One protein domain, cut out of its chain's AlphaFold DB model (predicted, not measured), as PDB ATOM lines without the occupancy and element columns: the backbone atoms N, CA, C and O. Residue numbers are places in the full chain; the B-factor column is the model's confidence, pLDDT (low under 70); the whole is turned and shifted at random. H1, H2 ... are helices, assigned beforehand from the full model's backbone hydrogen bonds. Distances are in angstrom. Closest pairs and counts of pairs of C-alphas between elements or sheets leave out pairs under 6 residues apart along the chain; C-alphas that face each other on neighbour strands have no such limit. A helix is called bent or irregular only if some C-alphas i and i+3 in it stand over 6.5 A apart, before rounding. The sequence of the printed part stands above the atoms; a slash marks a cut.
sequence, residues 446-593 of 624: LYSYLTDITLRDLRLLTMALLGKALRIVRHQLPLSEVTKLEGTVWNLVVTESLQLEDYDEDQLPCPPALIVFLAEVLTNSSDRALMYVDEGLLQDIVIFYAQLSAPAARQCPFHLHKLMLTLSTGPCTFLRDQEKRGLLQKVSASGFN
ATOM      1  N   LEU A 446     126.968 201.838 197.306       91.94
ATOM      2  CA  LEU A 446     125.859 202.327 198.131       91.94
ATOM      3  C   LEU A 446     125.766 201.578 199.460       91.94
ATOM      4  O   LEU A 446     125.603 202.213 200.498       91.94
ATOM      5  N   TYR A 447     125.948 200.257 199.437       88.25
ATOM      6  CA  TYR A 447     126.054 199.429 200.633       88.25
ATOM      7  C   TYR A 447     127.130 199.954 201.598       88.25
ATOM      8  O   TYR A 447     126.839 200.207 202.766       88.25
ATOM      9  N   SER A 448     128.349 200.189 201.100       87.38
ATOM     10  CA  SER A 448     129.448 200.687 201.937       87.38
ATOM     11  C   SER A 448     129.137 202.053 202.566       87.38
ATOM     12  O   SER A 448     129.465 202.293 203.727       87.38
ATOM     13  N   TYR A 449     128.420 202.921 201.848       89.25
ATOM     14  CA  TYR A 449     128.046 204.250 202.337       89.25
ATOM     15  C   TYR A 449     126.897 204.237 203.343       89.25
ATOM     16  O   TYR A 449     126.810 205.145 204.164       89.25
ATOM     17  N   LEU A 450     126.031 203.218 203.332       87.62
ATOM     18  CA  LEU A 450     125.030 203.050 204.391       87.62
ATOM     19  C   LEU A 450     125.698 202.766 205.742       87.62
ATOM     20  O   LEU A 450     125.261 203.306 206.759       87.62
ATOM     21  N   THR A 451     126.783 201.983 205.734       84.38
ATOM     22  CA  THR A 451     127.570 201.654 206.935       84.38
ATOM     23  C   THR A 451     128.529 202.762 207.381       84.38
ATOM     24  O   THR A 451     129.054 202.709 208.489       84.38
ATOM     25  N   ASP A 452     128.760 203.782 206.552       85.56
ATOM     26  CA  ASP A 452     129.690 204.871 206.855       85.56
ATOM     27  C   ASP A 452     129.013 205.976 207.686       85.56
ATOM     28  O   ASP A 452     128.098 206.670 207.232       85.56
ATOM     29  N   ILE A 453     129.491 206.173 208.918       81.25
ATOM     30  CA  ILE A 453     129.013 207.228 209.828       81.25
ATOM     31  C   ILE A 453     129.292 208.625 209.262       81.25
ATOM     32  O   ILE A 453     128.502 209.548 209.472       81.25
ATOM     33  N   THR A 454     130.377 208.800 208.507       81.31
ATOM     34  CA  THR A 454     130.750 210.102 207.945       81.31
ATOM     35  C   THR A 454     129.808 210.556 206.831       81.31
ATOM     36  O   THR A 454     129.807 211.734 206.485       81.31
ATOM     37  N   LEU A 455     128.975 209.666 206.283       82.25
ATOM     38  CA  LEU A 455     128.015 209.963 205.215       82.25
ATOM     39  C   LEU A 455     126.558 209.920 205.694       82.25
ATOM     40  O   LEU A 455     125.640 209.866 204.871       82.25
ATOM     41  N   ARG A 456     126.326 209.991 207.013       83.19
ATOM     42  CA  ARG A 456     124.983 209.924 207.611       83.19
ATOM     43  C   ARG A 456     124.002 210.929 206.996       83.19
ATOM     44  O   ARG A 456     122.868 210.557 206.707       83.19
ATOM     45  N   ASP A 457     124.447 212.145 206.683       83.31
ATOM     46  CA  ASP A 457     123.582 213.190 206.111       83.31
ATOM     47  C   ASP A 457     123.100 212.881 204.678       83.31
ATOM     48  O   ASP A 457     122.083 213.404 204.220       83.31
ATOM     49  N   LEU A 458     123.809 212.005 203.959       86.56
ATOM     50  CA  LEU A 458     123.472 211.568 202.601       86.56
ATOM     51  C   LEU A 458     122.716 210.232 202.580       86.56
ATOM     52  O   LEU A 458     122.271 209.799 201.518       86.56
ATOM     53  N   ARG A 459     122.504 209.595 203.738       87.50
ATOM     54  CA  ARG A 459     121.933 208.244 203.857       87.50
ATOM     55  C   ARG A 459     120.563 208.109 203.196       87.50
ATOM     56  O   ARG A 459     120.316 207.117 202.519       87.50
ATOM     57  N   LEU A 460     119.695 209.120 203.308       86.31
ATOM     58  CA  LEU A 460     118.399 209.123 202.613       86.31
ATOM     59  C   LEU A 460     118.560 209.042 201.089       86.31
ATOM     60  O   LEU A 460     117.851 208.285 200.429       86.31
ATOM     61  N   LEU A 461     119.496 209.817 200.541       89.38
ATOM     62  CA  LEU A 461     119.783 209.832 199.109       89.38
ATOM     63  C   LEU A 461     120.337 208.474 198.658       89.38
ATOM     64  O   LEU A 461     119.907 207.939 197.637       89.38
ATOM     65  N   THR A 462     121.233 207.890 199.459       91.69
ATOM     66  CA  THR A 462     121.800 206.551 199.245       91.69
ATOM     67  C   THR A 462     120.717 205.471 199.224       91.69
ATOM     68  O   THR A 462     120.685 204.666 198.296       91.69
ATOM     69  N   MET A 463     119.802 205.467 200.203       90.94
ATOM     70  CA  MET A 463     118.713 204.483 200.296       90.94
ATOM     71  C   MET A 463     117.743 204.586 199.118       90.94
ATOM     72  O   MET A 463     117.382 203.570 198.530       90.94
ATOM     73  N   ALA A 464     117.375 205.803 198.721       89.38
ATOM     74  CA  ALA A 464     116.499 206.014 197.575       89.38
ATOM     75  C   ALA A 464     117.143 205.558 196.261       89.38
ATOM     76  O   ALA A 464     116.495 204.921 195.425       89.38
ATOM     77  N   LEU A 465     118.432 205.858 196.068       91.75
ATOM     78  CA  LEU A 465     119.157 205.425 194.876       91.75
ATOM     79  C   LEU A 465     119.298 203.901 194.835       91.75
ATOM     80  O   LEU A 465     119.130 203.305 193.771       91.75
ATOM     81  N   LEU A 466     119.543 203.275 195.989       91.75
ATOM     82  CA  LEU A 466     119.571 201.824 196.130       91.75
ATOM     83  C   LEU A 466     118.216 201.209 195.761       91.75
ATOM     84  O   LEU A 466     118.172 200.310 194.923       91.75
ATOM     85  N   GLY A 467     117.117 201.738 196.307       89.00
ATOM     86  CA  GLY A 467     115.760 201.319 195.957       89.00
ATOM     87  C   GLY A 467     115.510 201.412 194.450       89.00
ATOM     88  O   GLY A 467     115.123 200.431 193.814       89.00
ATOM     89  N   LYS A 468     115.827 202.553 193.826       87.88
ATOM     90  CA  LYS A 468     115.673 202.713 192.373       87.88
ATOM     91  C   LYS A 468     116.529 201.722 191.574       87.88
ATOM     92  O   LYS A 468     116.028 201.168 190.593       87.88
ATOM     93  N   ALA A 469     117.780 201.484 191.973       89.81
ATOM     94  CA  ALA A 469     118.668 200.534 191.303       89.81
ATOM     95  C   ALA A 469     118.127 199.096 191.380       89.81
ATOM     96  O   ALA A 469     118.068 198.417 190.353       89.81
ATOM     97  N   LEU A 470     117.658 198.664 192.557       88.44
ATOM     98  CA  LEU A 470     117.049 197.344 192.761       88.44
ATOM     99  C   LEU A 470     115.809 197.152 191.888       88.44
ATOM    100  O   LEU A 470     115.695 196.131 191.211       88.44
ATOM    101  N   ARG A 471     114.942 198.170 191.801       87.31
ATOM    102  CA  ARG A 471     113.762 198.133 190.925       87.31
ATOM    103  C   ARG A 471     114.142 197.884 189.470       87.31
ATOM    104  O   ARG A 471     113.512 197.073 188.799       87.31
ATOM    105  N   ILE A 472     115.158 198.585 188.970       86.12
ATOM    106  CA  ILE A 472     115.596 198.446 187.575       86.12
ATOM    107  C   ILE A 472     116.179 197.048 187.338       86.12
ATOM    108  O   ILE A 472     115.789 196.369 186.390       86.12
ATOM    109  N   VAL A 473     117.058 196.597 188.233       86.19
ATOM    110  CA  VAL A 473     117.686 195.272 188.179       86.19
ATOM    111  C   VAL A 473     116.643 194.154 188.213       86.19
ATOM    112  O   VAL A 473     116.714 193.240 187.392       86.19
ATOM    113  N   ARG A 474     115.625 194.254 189.078       84.38
ATOM    114  CA  ARG A 474     114.514 193.294 189.175       84.38
ATOM    115  C   ARG A 474     113.799 193.081 187.839       84.38
ATOM    116  O   ARG A 474     113.359 191.970 187.558       84.38
ATOM    117  N   HIS A 475     113.663 194.129 187.029       82.94
ATOM    118  CA  HIS A 475     112.968 194.060 185.741       82.94
ATOM    119  C   HIS A 475     113.853 193.603 184.575       82.94
ATOM    120  O   HIS A 475     113.315 193.217 183.540       82.94
ATOM    121  N   GLN A 476     115.180 193.647 184.716       83.06
ATOM    122  CA  GLN A 476     116.109 193.435 183.598       83.06
ATOM    123  C   GLN A 476     117.019 192.217 183.750       83.06
ATOM    124  O   GLN A 476     117.520 191.710 182.746       83.06
ATOM    125  N   LEU A 477     117.257 191.751 184.977       81.12
ATOM    126  CA  LEU A 477     118.204 190.678 185.260       81.12
ATOM    127  C   LEU A 477     117.520 189.344 185.592       81.12
ATOM    128  O   LEU A 477     116.398 189.320 186.103       81.12
ATOM    129  N   PRO A 478     118.195 188.204 185.340       81.56
ATOM    130  CA  PRO A 478     117.714 186.897 185.769       81.56
ATOM    131  C   PRO A 478     117.535 186.826 187.289       81.56
ATOM    132  O   PRO A 478     118.362 187.334 188.051       81.56
ATOM    133  N   LEU A 479     116.510 186.094 187.739       79.31
ATOM    134  CA  LEU A 479     116.150 185.963 189.158       79.31
ATOM    135  C   LEU A 479     117.330 185.556 190.061       79.31
ATOM    136  O   LEU A 479     117.427 186.025 191.192       79.31
ATOM    137  N   SER A 480     118.237 184.699 189.581       80.94
ATOM    138  CA  SER A 480     119.420 184.261 190.336       80.94
ATOM    139  C   SER A 480     120.406 185.394 190.638       80.94
ATOM    140  O   SER A 480     120.979 185.429 191.723       80.94
ATOM    141  N   GLU A 481     120.597 186.325 189.702       78.81
ATOM    142  CA  GLU A 481     121.489 187.478 189.880       78.81
ATOM    143  C   GLU A 481     120.835 188.547 190.753       78.81
ATOM    144  O   GLU A 481     121.477 189.067 191.665       78.81
ATOM    145  N   VAL A 482     119.537 188.794 190.543       80.75
ATOM    146  CA  VAL A 482     118.722 189.665 191.402       80.75
ATOM    147  C   VAL A 482     118.792 189.191 192.855       80.75
ATOM    148  O   VAL A 482     119.114 189.978 193.736       80.75
ATOM    149  N   THR A 483     118.612 187.887 193.102       80.75
ATOM    150  CA  THR A 483     118.674 187.307 194.458       80.75
ATOM    151  C   THR A 483     120.045 187.522 195.110       80.75
ATOM    152  O   THR A 483     120.129 187.807 196.302       80.75
ATOM    153  N   LYS A 484     121.136 187.409 194.339       82.12
ATOM    154  CA  LYS A 484     122.496 187.637 194.847       82.12
ATOM    155  C   LYS A 484     122.710 189.100 195.249       82.12
ATOM    156  O   LYS A 484     123.271 189.366 196.312       82.12
ATOM    157  N   LEU A 485     122.265 190.039 194.414       78.69
ATOM    158  CA  LEU A 485     122.381 191.473 194.684       78.69
ATOM    159  C   LEU A 485     121.489 191.893 195.863       78.69
ATOM    160  O   LEU A 485     121.979 192.546 196.780       78.69
ATOM    161  N   GLU A 486     120.230 191.450 195.891       79.00
ATOM    162  CA  GLU A 486     119.282 191.710 196.984       79.00
ATOM    163  C   GLU A 486     119.777 191.138 198.317       79.00
ATOM    164  O   GLU A 486     119.779 191.843 199.320       79.00
ATOM    165  N   GLY A 487     120.275 189.896 198.339       78.00
ATOM    166  CA  GLY A 487     120.797 189.279 199.563       78.00
ATOM    167  C   GLY A 487     121.986 190.031 200.175       78.00
ATOM    168  O   GLY A 487     122.165 190.009 201.387       78.00
ATOM    169  N   THR A 488     122.773 190.741 199.360       78.75
ATOM    170  CA  THR A 488     123.920 191.533 199.841       78.75
ATOM    171  C   THR A 488     123.472 192.809 200.564       78.75
ATOM    172  O   THR A 488     124.143 193.269 201.485       78.75
ATOM    173  N   VAL A 489     122.322 193.371 200.173       80.62
ATOM    174  CA  VAL A 489     121.744 194.583 200.777       80.62
ATOM    175  C   VAL A 489     121.274 194.329 202.211       80.62
ATOM    176  O   VAL A 489     121.378 195.215 203.053       80.62
ATOM    177  N   TRP A 490     120.837 193.104 202.509       81.06
ATOM    178  CA  TRP A 490     120.373 192.663 203.828       81.06
ATOM    179  C   TRP A 490     121.499 192.219 204.777       81.06
ATOM    180  O   TRP A 490     121.271 191.409 205.671       81.06
ATOM    181  N   ASN A 491     122.733 192.697 204.583       80.44
ATOM    182  CA  ASN A 491     123.849 192.338 205.461       80.44
ATOM    183  C   ASN A 491     123.534 192.691 206.924       80.44
ATOM    184  O   ASN A 491     123.132 193.824 207.204       80.44
ATOM    185  N   LEU A 492     123.815 191.755 207.838       76.38
ATOM    186  CA  LEU A 492     123.645 191.917 209.284       76.38
ATOM    187  C   LEU A 492     124.247 193.239 209.794       76.38
ATOM    188  O   LEU A 492     123.624 193.947 210.576       76.38
ATOM    189  N   VAL A 493     125.419 193.624 209.280       81.19
ATOM    190  CA  VAL A 493     126.103 194.864 209.677       81.19
ATOM    191  C   VAL A 493     125.291 196.107 209.305       81.19
ATOM    192  O   VAL A 493     125.242 197.056 210.083       81.19
ATOM    193  N   VAL A 494     124.639 196.126 208.138       82.25
ATOM    194  CA  VAL A 494     123.783 197.253 207.725       82.25
ATOM    195  C   VAL A 494     122.541 197.320 208.595       82.25
ATOM    196  O   VAL A 494     122.201 198.400 209.072       82.25
ATOM    197  N   THR A 495     121.882 196.183 208.824       79.12
ATOM    198  CA  THR A 495     120.673 196.143 209.651       79.12
ATOM    199  C   THR A 495     120.969 196.568 211.086       79.12
ATOM    200  O   THR A 495     120.266 197.429 211.607       79.12
ATOM    201  N   GLU A 496     122.059 196.076 211.680       80.69
ATOM    202  CA  GLU A 496     122.501 196.474 213.022       80.69
ATOM    203  C   GLU A 496     122.874 197.961 213.070       80.69
ATOM    204  O   GLU A 496     122.432 198.684 213.957       80.69
ATOM    205  N   SER A 497     123.621 198.463 212.080       83.12
ATOM    206  CA  SER A 497     124.018 199.879 212.030       83.12
ATOM    207  C   SER A 497     122.822 200.831 211.953       83.12
ATOM    208  O   SER A 497     122.885 201.942 212.475       83.12
ATOM    209  N   LEU A 498     121.741 200.423 211.280       84.25
ATOM    210  CA  LEU A 498     120.507 201.203 211.195       84.25
ATOM    211  C   LEU A 498     119.653 201.087 212.462       84.25
ATOM    212  O   LEU A 498     118.912 202.019 212.749       84.25
ATOM    213  N   GLN A 499     119.752 199.977 213.199       80.94
ATOM    214  CA  GLN A 499     119.067 199.761 214.479       80.94
ATOM    215  C   GLN A 499     119.740 200.491 215.650       80.94
ATOM    216  O   GLN A 499     119.055 200.894 216.580       80.94
ATOM    217  N   LEU A 500     121.060 200.691 215.592       77.06
ATOM    218  CA  LEU A 500     121.859 201.361 216.629       77.06
ATOM    219  C   LEU A 500     121.755 202.897 216.621       77.06
ATOM    220  O   LEU A 500     122.474 203.557 217.370       77.06
ATOM    221  N   GLU A 501     120.936 203.499 215.756       79.00
ATOM    222  CA  GLU A 501     120.754 204.951 215.783       79.00
ATOM    223  C   GLU A 501     120.039 205.374 217.069       79.00
ATOM    224  O   GLU A 501     118.966 204.863 217.347       79.00
ATOM    225  N   ASP A 502     120.581 206.348 217.806       73.62
ATOM    226  CA  ASP A 502     119.874 206.946 218.943       73.62
ATOM    227  C   ASP A 502     118.571 207.609 218.458       73.62
ATOM    228  O   ASP A 502     118.601 208.572 217.680       73.62
ATOM    229  N   TYR A 503     117.427 207.089 218.901       78.44
ATOM    230  CA  TYR A 503     116.099 207.602 218.576       78.44
ATOM    231  C   TYR A 503     115.144 207.421 219.756       78.44
ATOM    232  O   TYR A 503     115.372 206.614 220.654       78.44
ATOM    233  N   ASP A 504     114.083 208.217 219.748       75.12
ATOM    234  CA  ASP A 504     113.030 208.166 220.751       75.12
ATOM    235  C   ASP A 504     111.995 207.095 220.366       75.12
ATOM    236  O   ASP A 504     111.211 207.287 219.427       75.12
ATOM    237  N   GLU A 505     112.018 205.959 221.071       67.94
ATOM    238  CA  GLU A 505     111.109 204.822 220.848       67.94
ATOM    239  C   GLU A 505     109.640 205.177 221.128       67.94
ATOM    240  O   GLU A 505     108.731 204.516 220.623       67.94
ATOM    241  N   ASP A 506     109.381 206.268 221.860       67.06
ATOM    242  CA  ASP A 506     108.021 206.725 222.152       67.06
ATOM    243  C   ASP A 506     107.310 207.277 220.897       67.06
ATOM    244  O   ASP A 506     106.079 207.386 220.866       67.06
ATOM    245  N   GLN A 507     108.059 207.620 219.838       72.12
ATOM    246  CA  GLN A 507     107.520 208.217 218.607       72.12
ATOM    247  C   GLN A 507     107.384 207.229 217.448       72.12
ATOM    248  O   GLN A 507     106.472 207.366 216.629       72.12
ATOM    249  N   LEU A 508     108.297 206.264 217.339       77.25
ATOM    250  CA  LEU A 508     108.322 205.245 216.292       77.25
ATOM    251  C   LEU A 508     108.857 203.929 216.876       77.25
ATOM    252  O   LEU A 508     109.717 203.967 217.741       77.25
ATOM    253  N   PRO A 509     108.421 202.767 216.360       82.06
ATOM    254  CA  PRO A 509     108.834 201.456 216.873       82.06
ATOM    255  C   PRO A 509     110.259 201.061 216.454       82.06
ATOM    256  O   PRO A 509     110.765 200.029 216.876       82.06
ATOM    257  N   CYS A 510     110.872 201.819 215.543       85.06
ATOM    258  CA  CYS A 510     112.246 201.629 215.096       85.06
ATOM    259  C   CYS A 510     112.814 202.948 214.538       85.06
ATOM    260  O   CYS A 510     112.034 203.864 214.228       85.06
ATOM    261  N   PRO A 511     114.146 203.059 214.361       87.19
ATOM    262  CA  PRO A 511     114.765 204.271 213.848       87.19
ATOM    263  C   PRO A 511     114.173 204.705 212.498       87.19
ATOM    264  O   PRO A 511     113.967 203.866 211.611       87.19
ATOM    265  N   PRO A 512     113.959 206.014 212.262       85.75
ATOM    266  CA  PRO A 512     113.445 206.512 210.987       85.75
ATOM    267  C   PRO A 512     114.266 206.056 209.775       85.75
ATOM    268  O   PRO A 512     113.697 205.780 208.718       85.75
ATOM    269  N   ALA A 513     115.593 205.947 209.912       85.06
ATOM    270  CA  ALA A 513     116.459 205.463 208.841       85.06
ATOM    271  C   ALA A 513     116.163 204.003 208.472       85.06
ATOM    272  O   ALA A 513     116.159 203.672 207.286       85.06
ATOM    273  N   LEU A 514     115.843 203.152 209.454       88.62
ATOM    274  CA  LEU A 514     115.451 201.766 209.212       88.62
ATOM    275  C   LEU A 514     114.105 201.689 208.481       88.62
ATOM    276  O   LEU A 514     113.981 200.935 207.522       88.62
ATOM    277  N   ILE A 515     113.125 202.520 208.853       88.62
ATOM    278  CA  ILE A 515     111.833 202.595 208.145       88.62
ATOM    279  C   ILE A 515     112.038 202.990 206.681       88.62
ATOM    280  O   ILE A 515     111.445 202.387 205.787       88.62
ATOM    281  N   VAL A 516     112.880 203.994 206.421       88.88
ATOM    282  CA  VAL A 516     113.208 204.425 205.057       88.88
ATOM    283  C   VAL A 516     113.899 203.305 204.286       88.88
ATOM    284  O   VAL A 516     113.506 203.020 203.157       88.88
ATOM    285  N   PHE A 517     114.887 202.646 204.890       89.88
ATOM    286  CA  PHE A 517     115.592 201.525 204.278       89.88
ATOM    287  C   PHE A 517     114.631 200.395 203.902       89.88
ATOM    288  O   PHE A 517     114.599 199.974 202.749       89.88
ATOM    289  N   LEU A 518     113.793 199.953 204.845       90.31
ATOM    290  CA  LEU A 518     112.790 198.916 204.613       90.31
ATOM    291  C   LEU A 518     111.812 199.327 203.510       90.31
ATOM    292  O   LEU A 518     111.519 198.528 202.624       90.31
ATOM    293  N   ALA A 519     111.342 200.577 203.522       89.31
ATOM    294  CA  ALA A 519     110.457 201.092 202.487       89.31
ATOM    295  C   ALA A 519     111.122 201.075 201.104       89.31
ATOM    296  O   ALA A 519     110.493 200.642 200.139       89.31
ATOM    297  N   GLU A 520     112.376 201.513 200.985       88.25
ATOM    298  CA  GLU A 520     113.083 201.536 199.704       88.25
ATOM    299  C   GLU A 520     113.465 200.143 199.215       88.25
ATOM    300  O   GLU A 520     113.303 199.855 198.031       88.25
ATOM    301  N   VAL A 521     113.920 199.249 200.088       88.31
ATOM    302  CA  VAL A 521     114.331 197.909 199.665       88.31
ATOM    303  C   VAL A 521     113.111 197.039 199.372       88.31
ATOM    304  O   VAL A 521     113.019 196.499 198.272       88.31
ATOM    305  N   LEU A 522     112.133 196.937 200.280       88.00
ATOM    306  CA  LEU A 522     110.992 196.023 200.107       88.00
ATOM    307  C   LEU A 522     110.067 196.435 198.962       88.00
ATOM    308  O   LEU A 522     109.553 195.574 198.256       88.00
ATOM    309  N   THR A 523     109.877 197.737 198.735       84.50
ATOM    310  CA  THR A 523     109.019 198.216 197.635       84.50
ATOM    311  C   THR A 523     109.647 197.955 196.265       84.50
ATOM    312  O   THR A 523     108.936 197.813 195.271       84.50
ATOM    313  N   ASN A 524     110.979 197.893 196.195       84.06
ATOM    314  CA  ASN A 524     111.707 197.812 194.933       84.06
ATOM    315  C   ASN A 524     112.368 196.445 194.669       84.06
ATOM    316  O   ASN A 524     112.871 196.222 193.567       84.06
ATOM    317  N   SER A 525     112.350 195.528 195.636       82.81
ATOM    318  CA  SER A 525     112.942 194.186 195.528       82.81
ATOM    319  C   SER A 525     111.906 193.120 195.175       82.81
ATOM    320  O   SER A 525     110.716 193.405 195.049       82.81
ATOM    321  N   SER A 526     112.348 191.881 194.970       77.44
ATOM    322  CA  SER A 526     111.476 190.721 194.807       77.44
ATOM    323  C   SER A 526     110.673 190.418 196.078       77.44
ATOM    324  O   SER A 526     111.082 190.738 197.190       77.44
ATOM    325  N   ASP A 527     109.551 189.714 195.926       77.50
ATOM    326  CA  ASP A 527     108.698 189.276 197.041       77.50
ATOM    327  C   ASP A 527     109.451 188.440 198.095       77.50
ATOM    328  O   ASP A 527     109.058 188.384 199.258       77.50
ATOM    329  N   ARG A 528     110.570 187.815 197.704       73.81
ATOM    330  CA  ARG A 528     111.456 187.062 198.601       73.81
ATOM    331  C   ARG A 528     112.212 187.956 199.574       73.81
ATOM    332  O   ARG A 528     112.657 187.452 200.596       73.81
ATOM    333  N   ALA A 529     112.341 189.252 199.286       77.31
ATOM    334  CA  ALA A 529     113.019 190.192 200.165       77.31
ATOM    335  C   ALA A 529     112.369 190.268 201.554       77.31
ATOM    336  O   ALA A 529     113.067 190.469 202.543       77.31
ATOM    337  N   LEU A 530     111.059 190.006 201.640       75.56
ATOM    338  CA  LEU A 530     110.330 189.895 202.906       75.56
ATOM    339  C   LEU A 530     110.844 188.758 203.800       75.56
ATOM    340  O   LEU A 530     110.716 188.851 205.011       75.56
ATOM    341  N   MET A 531     111.450 187.714 203.226       76.19
ATOM    342  CA  MET A 531     111.991 186.577 203.979       76.19
ATOM    343  C   MET A 531     113.354 186.870 204.621       76.19
ATOM    344  O   MET A 531     113.828 186.059 205.412       76.19
ATOM    345  N   TYR A 532     114.012 187.977 204.255       77.94
ATOM    346  CA  TYR A 532     115.296 188.383 204.840       77.94
ATOM    347  C   TYR A 532     115.137 189.309 206.048       77.94
ATOM    348  O   TYR A 532     116.100 189.514 206.782       77.94
ATOM    349  N   VAL A 533     113.948 189.879 206.242       80.31
ATOM    350  CA  VAL A 533     113.660 190.780 207.359       80.31
ATOM    351  C   VAL A 533     113.114 189.972 208.524       80.31
ATOM    352  O   VAL A 533     112.345 189.033 208.318       80.31
ATOM    353  N   ASP A 534     113.490 190.352 209.743       83.94
ATOM    354  CA  ASP A 534     112.882 189.786 210.940       83.94
ATOM    355  C   ASP A 534     111.362 190.021 210.942       83.94
ATOM    356  O   ASP A 534     110.876 191.150 210.808       83.94
ATOM    357  N   GLU A 535     110.609 188.931 211.082       85.31
ATOM    358  CA  GLU A 535     109.149 188.961 211.079       85.31
ATOM    359  C   GLU A 535     108.619 189.726 212.298       85.31
ATOM    360  O   GLU A 535     107.643 190.463 212.165       85.31
ATOM    361  N   GLY A 536     109.293 189.608 213.452       86.12
ATOM    362  CA  GLY A 536     108.944 190.330 214.679       86.12
ATOM    363  C   GLY A 536     108.991 191.842 214.476       86.12
ATOM    364  O   GLY A 536     107.984 192.522 214.665       86.12
ATOM    365  N   LEU A 537     110.108 192.352 213.952       87.19
ATOM    366  CA  LEU A 537     110.259 193.768 213.608       87.19
ATOM    367  C   LEU A 537     109.148 194.283 212.674       87.19
ATOM    368  O   LEU A 537     108.591 195.360 212.893       87.19
ATOM    369  N   LEU A 538     108.809 193.538 211.614       88.38
ATOM    370  CA  LEU A 538     107.742 193.952 210.695       88.38
ATOM    371  C   LEU A 538     106.361 193.932 211.365       88.38
ATOM    372  O   LEU A 538     105.546 194.819 211.095       88.38
ATOM    373  N   GLN A 539     106.095 192.951 212.231       88.94
ATOM    374  CA  GLN A 539     104.867 192.888 213.021       88.94
ATOM    375  C   GLN A 539     104.751 194.096 213.955       88.94
ATOM    376  O   GLN A 539     103.703 194.742 213.957       88.94
ATOM    377  N   ASP A 540     105.819 194.463 214.659       88.06
ATOM    378  CA  ASP A 540     105.836 195.606 215.578       88.06
ATOM    379  C   ASP A 540     105.545 196.927 214.852       88.06
ATOM    380  O   ASP A 540     104.700 197.716 215.291       88.06
ATOM    381  N   ILE A 541     106.148 197.138 213.675       89.75
ATOM    382  CA  ILE A 541     105.878 198.316 212.833       89.75
ATOM    383  C   ILE A 541     104.405 198.363 212.401       89.75
ATOM    384  O   ILE A 541     103.772 199.426 212.433       89.75
ATOM    385  N   VAL A 542     103.839 197.223 211.993       90.44
ATOM    386  CA  VAL A 542     102.435 197.143 211.571       90.44
ATOM    387  C   VAL A 542     101.484 197.368 212.747       90.44
ATOM    388  O   VAL A 542     100.506 198.100 212.591       90.44
ATOM    389  N   ILE A 543     101.763 196.783 213.915       89.69
ATOM    390  CA  ILE A 543     100.967 196.954 215.137       89.69
ATOM    391  C   ILE A 543     100.954 198.425 215.542       89.69
ATOM    392  O   ILE A 543      99.873 198.992 215.727       89.69
ATOM    393  N   PHE A 544     102.126 199.061 215.592       89.00
ATOM    394  CA  PHE A 544     102.250 200.489 215.861       89.00
ATOM    395  C   PHE A 544     101.387 201.306 214.893       89.00
ATOM    396  O   PHE A 544     100.499 202.053 215.312       89.00
ATOM    397  N   TYR A 545     101.562 201.106 213.580       88.56
ATOM    398  CA  TYR A 545     100.802 201.854 212.581       88.56
ATOM    399  C   TYR A 545      99.295 201.588 212.677       88.56
ATOM    400  O   TYR A 545      98.491 202.502 212.476       88.56
ATOM    401  N   ALA A 546      98.874 200.364 213.004       86.25
ATOM    402  CA  ALA A 546      97.473 199.994 213.178       86.25
ATOM    403  C   ALA A 546      96.830 200.680 214.395       86.25
ATOM    404  O   ALA A 546      95.679 201.117 214.287       86.25
ATOM    405  N   GLN A 547      97.573 200.855 215.492       87.25
ATOM    406  CA  GLN A 547      97.113 201.504 216.726       87.25
ATOM    407  C   GLN A 547      96.958 203.028 216.607       87.25
ATOM    408  O   GLN A 547      96.173 203.621 217.349       87.25
ATOM    409  N   LEU A 548      97.635 203.674 215.650       85.06
ATOM    410  CA  LEU A 548      97.506 205.121 215.441       85.06
ATOM    411  C   LEU A 548      96.061 205.538 215.130       85.06
ATOM    412  O   LEU A 548      95.350 204.887 214.364       85.06
ATOM    413  N   SER A 549      95.615 206.682 215.636       81.12
ATOM    414  CA  SER A 549      94.350 207.260 215.174       81.12
ATOM    415  C   SER A 549      94.470 207.721 213.710       81.12
ATOM    416  O   SER A 549      95.560 208.036 213.236       81.12
ATOM    417  N   ALA A 550      93.360 207.783 212.964       73.19
ATOM    418  CA  ALA A 550      93.363 208.305 211.590       73.19
ATOM    419  C   ALA A 550      94.019 209.703 211.438       73.19
ATOM    420  O   ALA A 550      94.779 209.881 210.487       73.19
ATOM    421  N   PRO A 551      93.797 210.687 212.337       77.06
ATOM    422  CA  PRO A 551      94.510 211.965 212.272       77.06
ATOM    423  C   PRO A 551      96.003 211.851 212.611       77.06
ATOM    424  O   PRO A 551      96.799 212.515 211.955       77.06
ATOM    425  N   ALA A 552      96.402 210.992 213.556       76.38
ATOM    426  CA  ALA A 552      97.818 210.763 213.861       76.38
ATOM    427  C   ALA A 552      98.550 210.083 212.692       76.38
ATOM    428  O   ALA A 552      99.661 210.467 212.345       76.38
ATOM    429  N   ALA A 553      97.889 209.147 212.005       73.44
ATOM    430  CA  ALA A 553      98.440 208.493 210.824       73.44
ATOM    431  C   ALA A 553      98.748 209.487 209.689       73.44
ATOM    432  O   ALA A 553      99.689 209.265 208.945       73.44
ATOM    433  N   ARG A 554      98.016 210.606 209.564       76.69
ATOM    434  CA  ARG A 554      98.317 211.655 208.565       76.69
ATOM    435  C   ARG A 554      99.639 212.379 208.810       76.69
ATOM    436  O   ARG A 554     100.147 213.021 207.899       76.69
ATOM    437  N   GLN A 555     100.154 212.321 210.033       78.50
ATOM    438  CA  GLN A 555     101.397 212.977 210.431       78.50
ATOM    439  C   GLN A 555     102.610 212.040 210.311       78.50
ATOM    440  O   GLN A 555     103.736 212.462 210.561       78.50
ATOM    441  N   CYS A 556     102.403 210.780 209.915       80.31
ATOM    442  CA  CYS A 556     103.484 209.816 209.762       80.31
ATOM    443  C   CYS A 556     104.422 210.153 208.588       80.31
ATOM    444  O   CYS A 556     103.996 210.731 207.583       80.31
ATOM    445  N   PRO A 557     105.696 209.718 208.653       79.88
ATOM    446  CA  PRO A 557     106.629 209.863 207.541       79.88
ATOM    447  C   PRO A 557     106.126 209.178 206.262       79.88
ATOM    448  O   PRO A 557     105.613 208.059 206.304       79.88
ATOM    449  N   PHE A 558     106.375 209.797 205.101       84.25
ATOM    450  CA  PHE A 558     106.022 209.251 203.778       84.25
ATOM    451  C   PHE A 558     106.451 207.784 203.591       84.25
ATOM    452  O   PHE A 558     105.673 206.958 203.113       84.25
ATOM    453  N   HIS A 559     107.670 207.440 204.014       86.25
ATOM    454  CA  HIS A 559     108.220 206.091 203.864       86.25
ATOM    455  C   HIS A 559     107.495 205.048 204.725       86.25
ATOM    456  O   HIS A 559     107.410 203.896 204.314       86.25
ATOM    457  N   LEU A 560     106.897 205.441 205.858       88.00
ATOM    458  CA  LEU A 560     106.079 204.527 206.658       88.00
ATOM    459  C   LEU A 560     104.794 204.161 205.906       88.00
ATOM    460  O   LEU A 560     104.443 202.988 205.821       88.00
ATOM    461  N   HIS A 561     104.131 205.135 205.276       88.44
ATOM    462  CA  HIS A 561     102.978 204.858 204.415       88.44
ATOM    463  C   HIS A 561     103.342 203.996 203.204       88.44
ATOM    464  O   HIS A 561     102.610 203.058 202.889       88.44
ATOM    465  N   LYS A 562     104.481 204.279 202.559       88.00
ATOM    466  CA  LYS A 562     105.017 203.474 201.451       88.00
ATOM    467  C   LYS A 562     105.253 202.024 201.888       88.00
ATOM    468  O   LYS A 562     104.798 201.108 201.211       88.00
ATOM    469  N   LEU A 563     105.869 201.813 203.051       89.62
ATOM    470  CA  LEU A 563     106.085 200.484 203.624       89.62
ATOM    471  C   LEU A 563     104.764 199.762 203.930       89.62
ATOM    472  O   LEU A 563     104.600 198.604 203.555       89.62
ATOM    473  N   MET A 564     103.797 200.441 204.559       91.25
ATOM    474  CA  MET A 564     102.483 199.857 204.861       91.25
ATOM    475  C   MET A 564     101.716 199.470 203.596       91.25
ATOM    476  O   MET A 564     101.069 198.420 203.560       91.25
ATOM    477  N   LEU A 565     101.803 200.284 202.542       88.50
ATOM    478  CA  LEU A 565     101.244 199.942 201.239       88.50
ATOM    479  C   LEU A 565     101.883 198.651 200.710       88.50
ATOM    480  O   LEU A 565     101.165 197.702 200.418       88.50
ATOM    481  N   THR A 566     103.215 198.571 200.697       88.12
ATOM    482  CA  THR A 566     103.954 197.388 200.231       88.12
ATOM    483  C   THR A 566     103.596 196.121 201.013       88.12
ATOM    484  O   THR A 566     103.305 195.092 200.405       88.12
ATOM    485  N   LEU A 567     103.537 196.182 202.348       88.81
ATOM    486  CA  LEU A 567     103.177 195.028 203.189       88.81
ATOM    487  C   LEU A 567     101.719 194.587 202.998       88.81
ATOM    488  O   LEU A 567     101.409 193.394 203.054       88.81
ATOM    489  N   SER A 568     100.819 195.538 202.752       86.50
ATOM    490  CA  SER A 568      99.393 195.253 202.578       86.50
ATOM    491  C   SER A 568      99.031 194.749 201.177       86.50
ATOM    492  O   SER A 568      98.059 194.004 201.045       86.50
ATOM    493  N   THR A 569      99.816 195.080 200.147       84.88
ATOM    494  CA  THR A 569      99.645 194.544 198.782       84.88
ATOM    495  C   THR A 569     100.526 193.334 198.476       84.88
ATOM    496  O   THR A 569     100.241 192.602 197.530       84.88
ATOM    497  N   GLY A 570     101.603 193.125 199.235       80.12
ATOM    498  CA  GLY A 570     102.581 192.064 199.001       80.12
ATOM    499  C   GLY A 570     102.197 190.692 199.580       80.12
ATOM    500  O   GLY A 570     101.225 190.556 200.344       80.12
ATOM    501  N   PRO A 571     102.989 189.646 199.273       75.06
ATOM    502  CA  PRO A 571     102.802 188.287 199.787       75.06
ATOM    503  C   PRO A 571     103.319 188.137 201.228       75.06
ATOM    504  O   PRO A 571     104.097 187.248 201.554       75.06
ATOM    505  N   CYS A 572     102.865 189.025 202.110       78.12
ATOM    506  CA  CYS A 572     103.122 188.981 203.543       78.12
ATOM    507  C   CYS A 572     102.318 187.832 204.175       78.12
ATOM    508  O   CYS A 572     101.087 187.835 204.063       78.12
ATOM    509  N   THR A 573     102.990 186.861 204.800       77.75
ATOM    510  CA  THR A 573     102.389 185.626 205.349       77.75
ATOM    511  C   THR A 573     101.771 185.807 206.733       77.75
ATOM    512  O   THR A 573     100.830 185.093 207.069       77.75
ATOM    513  N   PHE A 574     102.256 186.771 207.517       84.44
ATOM    514  CA  PHE A 574     101.790 187.015 208.886       84.44
ATOM    515  C   PHE A 574     100.561 187.933 208.988       84.44
ATOM    516  O   PHE A 574      99.962 188.033 210.054       84.44
ATOM    517  N   LEU A 575     100.154 188.575 207.885       85.31
ATOM    518  CA  LEU A 575      98.950 189.410 207.819       85.31
ATOM    519  C   LEU A 575      97.818 188.678 207.100       85.31
ATOM    520  O   LEU A 575      97.976 188.239 205.958       85.31
ATOM    521  N   ARG A 576      96.641 188.622 207.725       87.31
ATOM    522  CA  ARG A 576      95.416 188.075 207.122       87.31
ATOM    523  C   ARG A 576      94.818 189.062 206.119       87.31
ATOM    524  O   ARG A 576      94.943 190.277 206.264       87.31
ATOM    525  N   ASP A 577      94.037 188.567 205.159       85.62
ATOM    526  CA  ASP A 577      93.395 189.404 204.124       85.62
ATOM    527  C   ASP A 577      92.477 190.504 204.680       85.62
ATOM    528  O   ASP A 577      92.230 191.527 204.036       85.62
ATOM    529  N   GLN A 578      91.919 190.305 205.874       85.88
ATOM    530  CA  GLN A 578      91.117 191.322 206.551       85.88
ATOM    531  C   GLN A 578      91.986 192.458 207.115       85.88
ATOM    532  O   GLN A 578      91.615 193.623 206.987       85.88
ATOM    533  N   GLU A 579      93.153 192.136 207.674       86.56
ATOM    534  CA  GLU A 579      94.117 193.100 208.224       86.56
ATOM    535  C   GLU A 579      94.771 193.907 207.097       86.56
ATOM    536  O   GLU A 579      94.824 195.136 207.170       86.56
ATOM    537  N   LYS A 580      95.145 193.241 205.993       87.69
ATOM    538  CA  LYS A 580      95.642 193.897 204.772       87.69
ATOM    539  C   LYS A 580      94.652 194.932 204.237       87.69
ATOM    540  O   LYS A 580      95.028 196.072 203.971       87.69
ATOM    541  N   ARG A 581      93.364 194.572 204.140       86.75
ATOM    542  CA  ARG A 581      92.302 195.504 203.715       86.75
ATOM    543  C   ARG A 581      92.135 196.683 204.677       86.75
ATOM    544  O   ARG A 581      91.962 197.806 204.210       86.75
ATOM    545  N   GLY A 582      92.218 196.449 205.987       87.00
ATOM    546  CA  GLY A 582      92.157 197.512 206.995       87.00
ATOM    547  C   GLY A 582      93.317 198.508 206.883       87.00
ATOM    548  O   GLY A 582      93.095 199.720 206.890       87.00
ATOM    549  N   LEU A 583      94.545 198.012 206.698       87.44
ATOM    550  CA  LEU A 583      95.732 198.847 206.486       87.44
ATOM    551  C   LEU A 583      95.630 199.665 205.194       87.44
ATOM    552  O   LEU A 583      95.855 200.874 205.226       87.44
ATOM    553  N   LEU A 584      95.210 199.045 204.085       86.69
ATOM    554  CA  LEU A 584      95.006 199.729 202.800       86.69
ATOM    555  C   LEU A 584      94.001 200.877 202.903       86.69
ATOM    556  O   LEU A 584      94.255 201.977 202.408       86.69
ATOM    557  N   GLN A 585      92.869 200.645 203.571       85.31
ATOM    558  CA  GLN A 585      91.862 201.682 203.798       85.31
ATOM    559  C   GLN A 585      92.427 202.839 204.625       85.31
ATOM    560  O   GLN A 585      92.164 204.001 204.319       85.31
ATOM    561  N   LYS A 586      93.252 202.540 205.632       86.31
ATOM    562  CA  LYS A 586      93.873 203.551 206.491       86.31
ATOM    563  C   LYS A 586      94.941 204.376 205.767       86.31
ATOM    564  O   LYS A 586      94.954 205.593 205.921       86.31
ATOM    565  N   VAL A 587      95.793 203.744 204.954       84.88
ATOM    566  CA  VAL A 587      96.757 204.438 204.074       84.88
ATOM    567  C   VAL A 587      96.023 205.316 203.056       84.88
ATOM    568  O   VAL A 587      96.411 206.453 202.817       84.88
ATOM    569  N   SER A 588      94.904 204.841 202.509       82.38
ATOM    570  CA  SER A 588      94.086 205.644 201.589       82.38
ATOM    571  C   SER A 588      93.445 206.850 202.298       82.38
ATOM    572  O   SER A 588      93.409 207.954 201.761       82.38
ATOM    573  N   ALA A 589      92.978 206.669 203.539       81.75
ATOM    574  CA  ALA A 589      92.351 207.719 204.347       81.75
ATOM    575  C   ALA A 589      93.339 208.760 204.915       81.75
ATOM    576  O   ALA A 589      92.914 209.847 205.339       81.75
ATOM    577  N   SER A 590      94.645 208.459 204.925       77.06
ATOM    578  CA  SER A 590      95.682 209.414 205.331       77.06
ATOM    579  C   SER A 590      95.976 210.469 204.257       77.06
ATOM    580  O   SER A 590      96.637 211.461 204.550       77.06
ATOM    581  N   GLY A 591      95.445 210.311 203.037       72.12
ATOM    582  CA  GLY A 591      95.718 211.221 201.921       72.12
ATOM    583  C   GLY A 591      97.100 211.012 201.295       72.12
ATOM    584  O   GLY A 591      97.579 211.885 200.573       72.12
ATOM    585  N   PHE A 592      97.739 209.867 201.564       76.94
ATOM    586  CA  PHE A 592      99.004 209.483 200.948       76.94
ATOM    587  C   PHE A 592      98.879 209.445 199.419       76.94
ATOM    588  O   PHE A 592      98.000 208.782 198.867       76.94
ATOM    589  N   ASN A 593      99.794 210.128 198.734       69.56
ATOM    590  CA  ASN A 593      99.919 210.085 197.285       69.56
ATOM    591  C   ASN A 593     101.336 209.643 196.929       69.56
ATOM    592  O   ASN A 593     102.295 210.333 197.256       69.56
TER     593      ASN A 593
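AT A GLANCE: This is residues 446 to 593 of the 624 residues of an uncharacterized protein of Schistocephalus solidus (UniProt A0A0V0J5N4). Look first for a row of four helices set side by side, H2, H5, H9 and H10, with H5 in the middle of the domain and H2, the longest helix, and H10 at the row's two ends. Over one side of this row lie H3, H4, H6 and H7, while H1 packs on H2 and the tiny H8 sits near H10. The printed part has 148 residues with ten named helices, H1 to H10 in that order along the chain, and no named strand; the class is all helix. The whole is compact, with a radius of gyration of the C-alphas of 15.1 A, and its outline is rounded, spanning 38 by 35 by 27 A.

IN THESE COORDINATES: Find C-alpha 453 at (129.013, 207.228, 209.828); from there H2, residues 453 to 476, runs 32.3 A to C-alpha 476 at (116.109, 193.435, 183.598). H2 is irregular, with C-alphas 454 and 457 8.0 A apart, and it has a kink of 67 degrees near residue 460. Before it stands H1, residues 446 to 451, and after it H3, residues 479 to 489, 15.5 A long. Read on to H4, residues 492 to 499, then to H5, residues 512 to 524, 18.3 A long. H6 is residues 527 to 532, neither bent nor irregular, but only just: C-alphas 527 and 530 are 6.1 A apart. H7, residues 535 to 547, is 18.3 A long; H8 is residues 550 to 553; H9, residues 558 to 569, is 16.8 A long. H10, residues 577 to 589, runs 18.3 A and ends at C-alpha 589 at (92.351, 207.719, 204.347).

HOW THE PARTS SIT: Start from H2 and step to H5, the hub, which touches four helices. These two run the same way at a shallow tilt of 13 degrees, and their closest C-alphas, of Arg 471 and Asn 524, are 4.5 A apart. On from H5, H9 touches it at a steep tilt of 42 degrees, the same way, closest at the C-alphas of Ala 519 and Leu 563, 4.6 A. H9 and H10 form a hairpin, opposite ways at a shallow tilt of 32 degrees, with the C-alphas of Ser 568 and Lys 580 closest at 4.6 A. Back at H2, residues 455 to 466 alone touch H1 in a hairpin, closest at the C-alphas of Leu 446 and Thr 462, 6.0 A; the tilt of 34.7 degrees is shallow, only just short of steep. With residues 470 to 474 alone H2 touches H3, another hairpin, closest at the C-alphas of Arg 474 and Val 482, 6.0 A. H4 touches H1, the C-alphas of Thr 451 and Val 494 being closest at 5.9 A, and it touches residues 513 to 514 of H5. H6 and H5 only just touch, with 3 pairs of C-alphas within 8 A, and only at the corner, closest at the C-alphas of Leu 522 and Ala 529, 6.2 A. H7 is close to H9 but not clearly touching, with the C-alphas of Val 542 and Met 564 closest at 7.2 A. H8 is likewise close to H10 but not clearly touching, closest at the C-alphas of Ala 550 and Lys 586, 7.0 A. In the backbone, every O i to N i+4 pair is within hydrogen-bond range in H1, H4, H7, H9 and H10, against 16 of 20 in H2, 6 of 7 in H3, 8 of 9 in H5 and 0 of 2 in H6, where 2 of 3 O i to N i+3 pairs are; H8 is too short for an i+4 pair.

THE WHOLE: The two C-alphas farthest apart, of Thr 454 and Gln 578, are 43.9 A from each other. The printed part has no cut. The link from H4 to H5, residues 500 to 511, is long; the one from H9 to H10 is short. The mean pLDDT of the printed part is 83.4, and residues 505 to 506 and 593 are under 70.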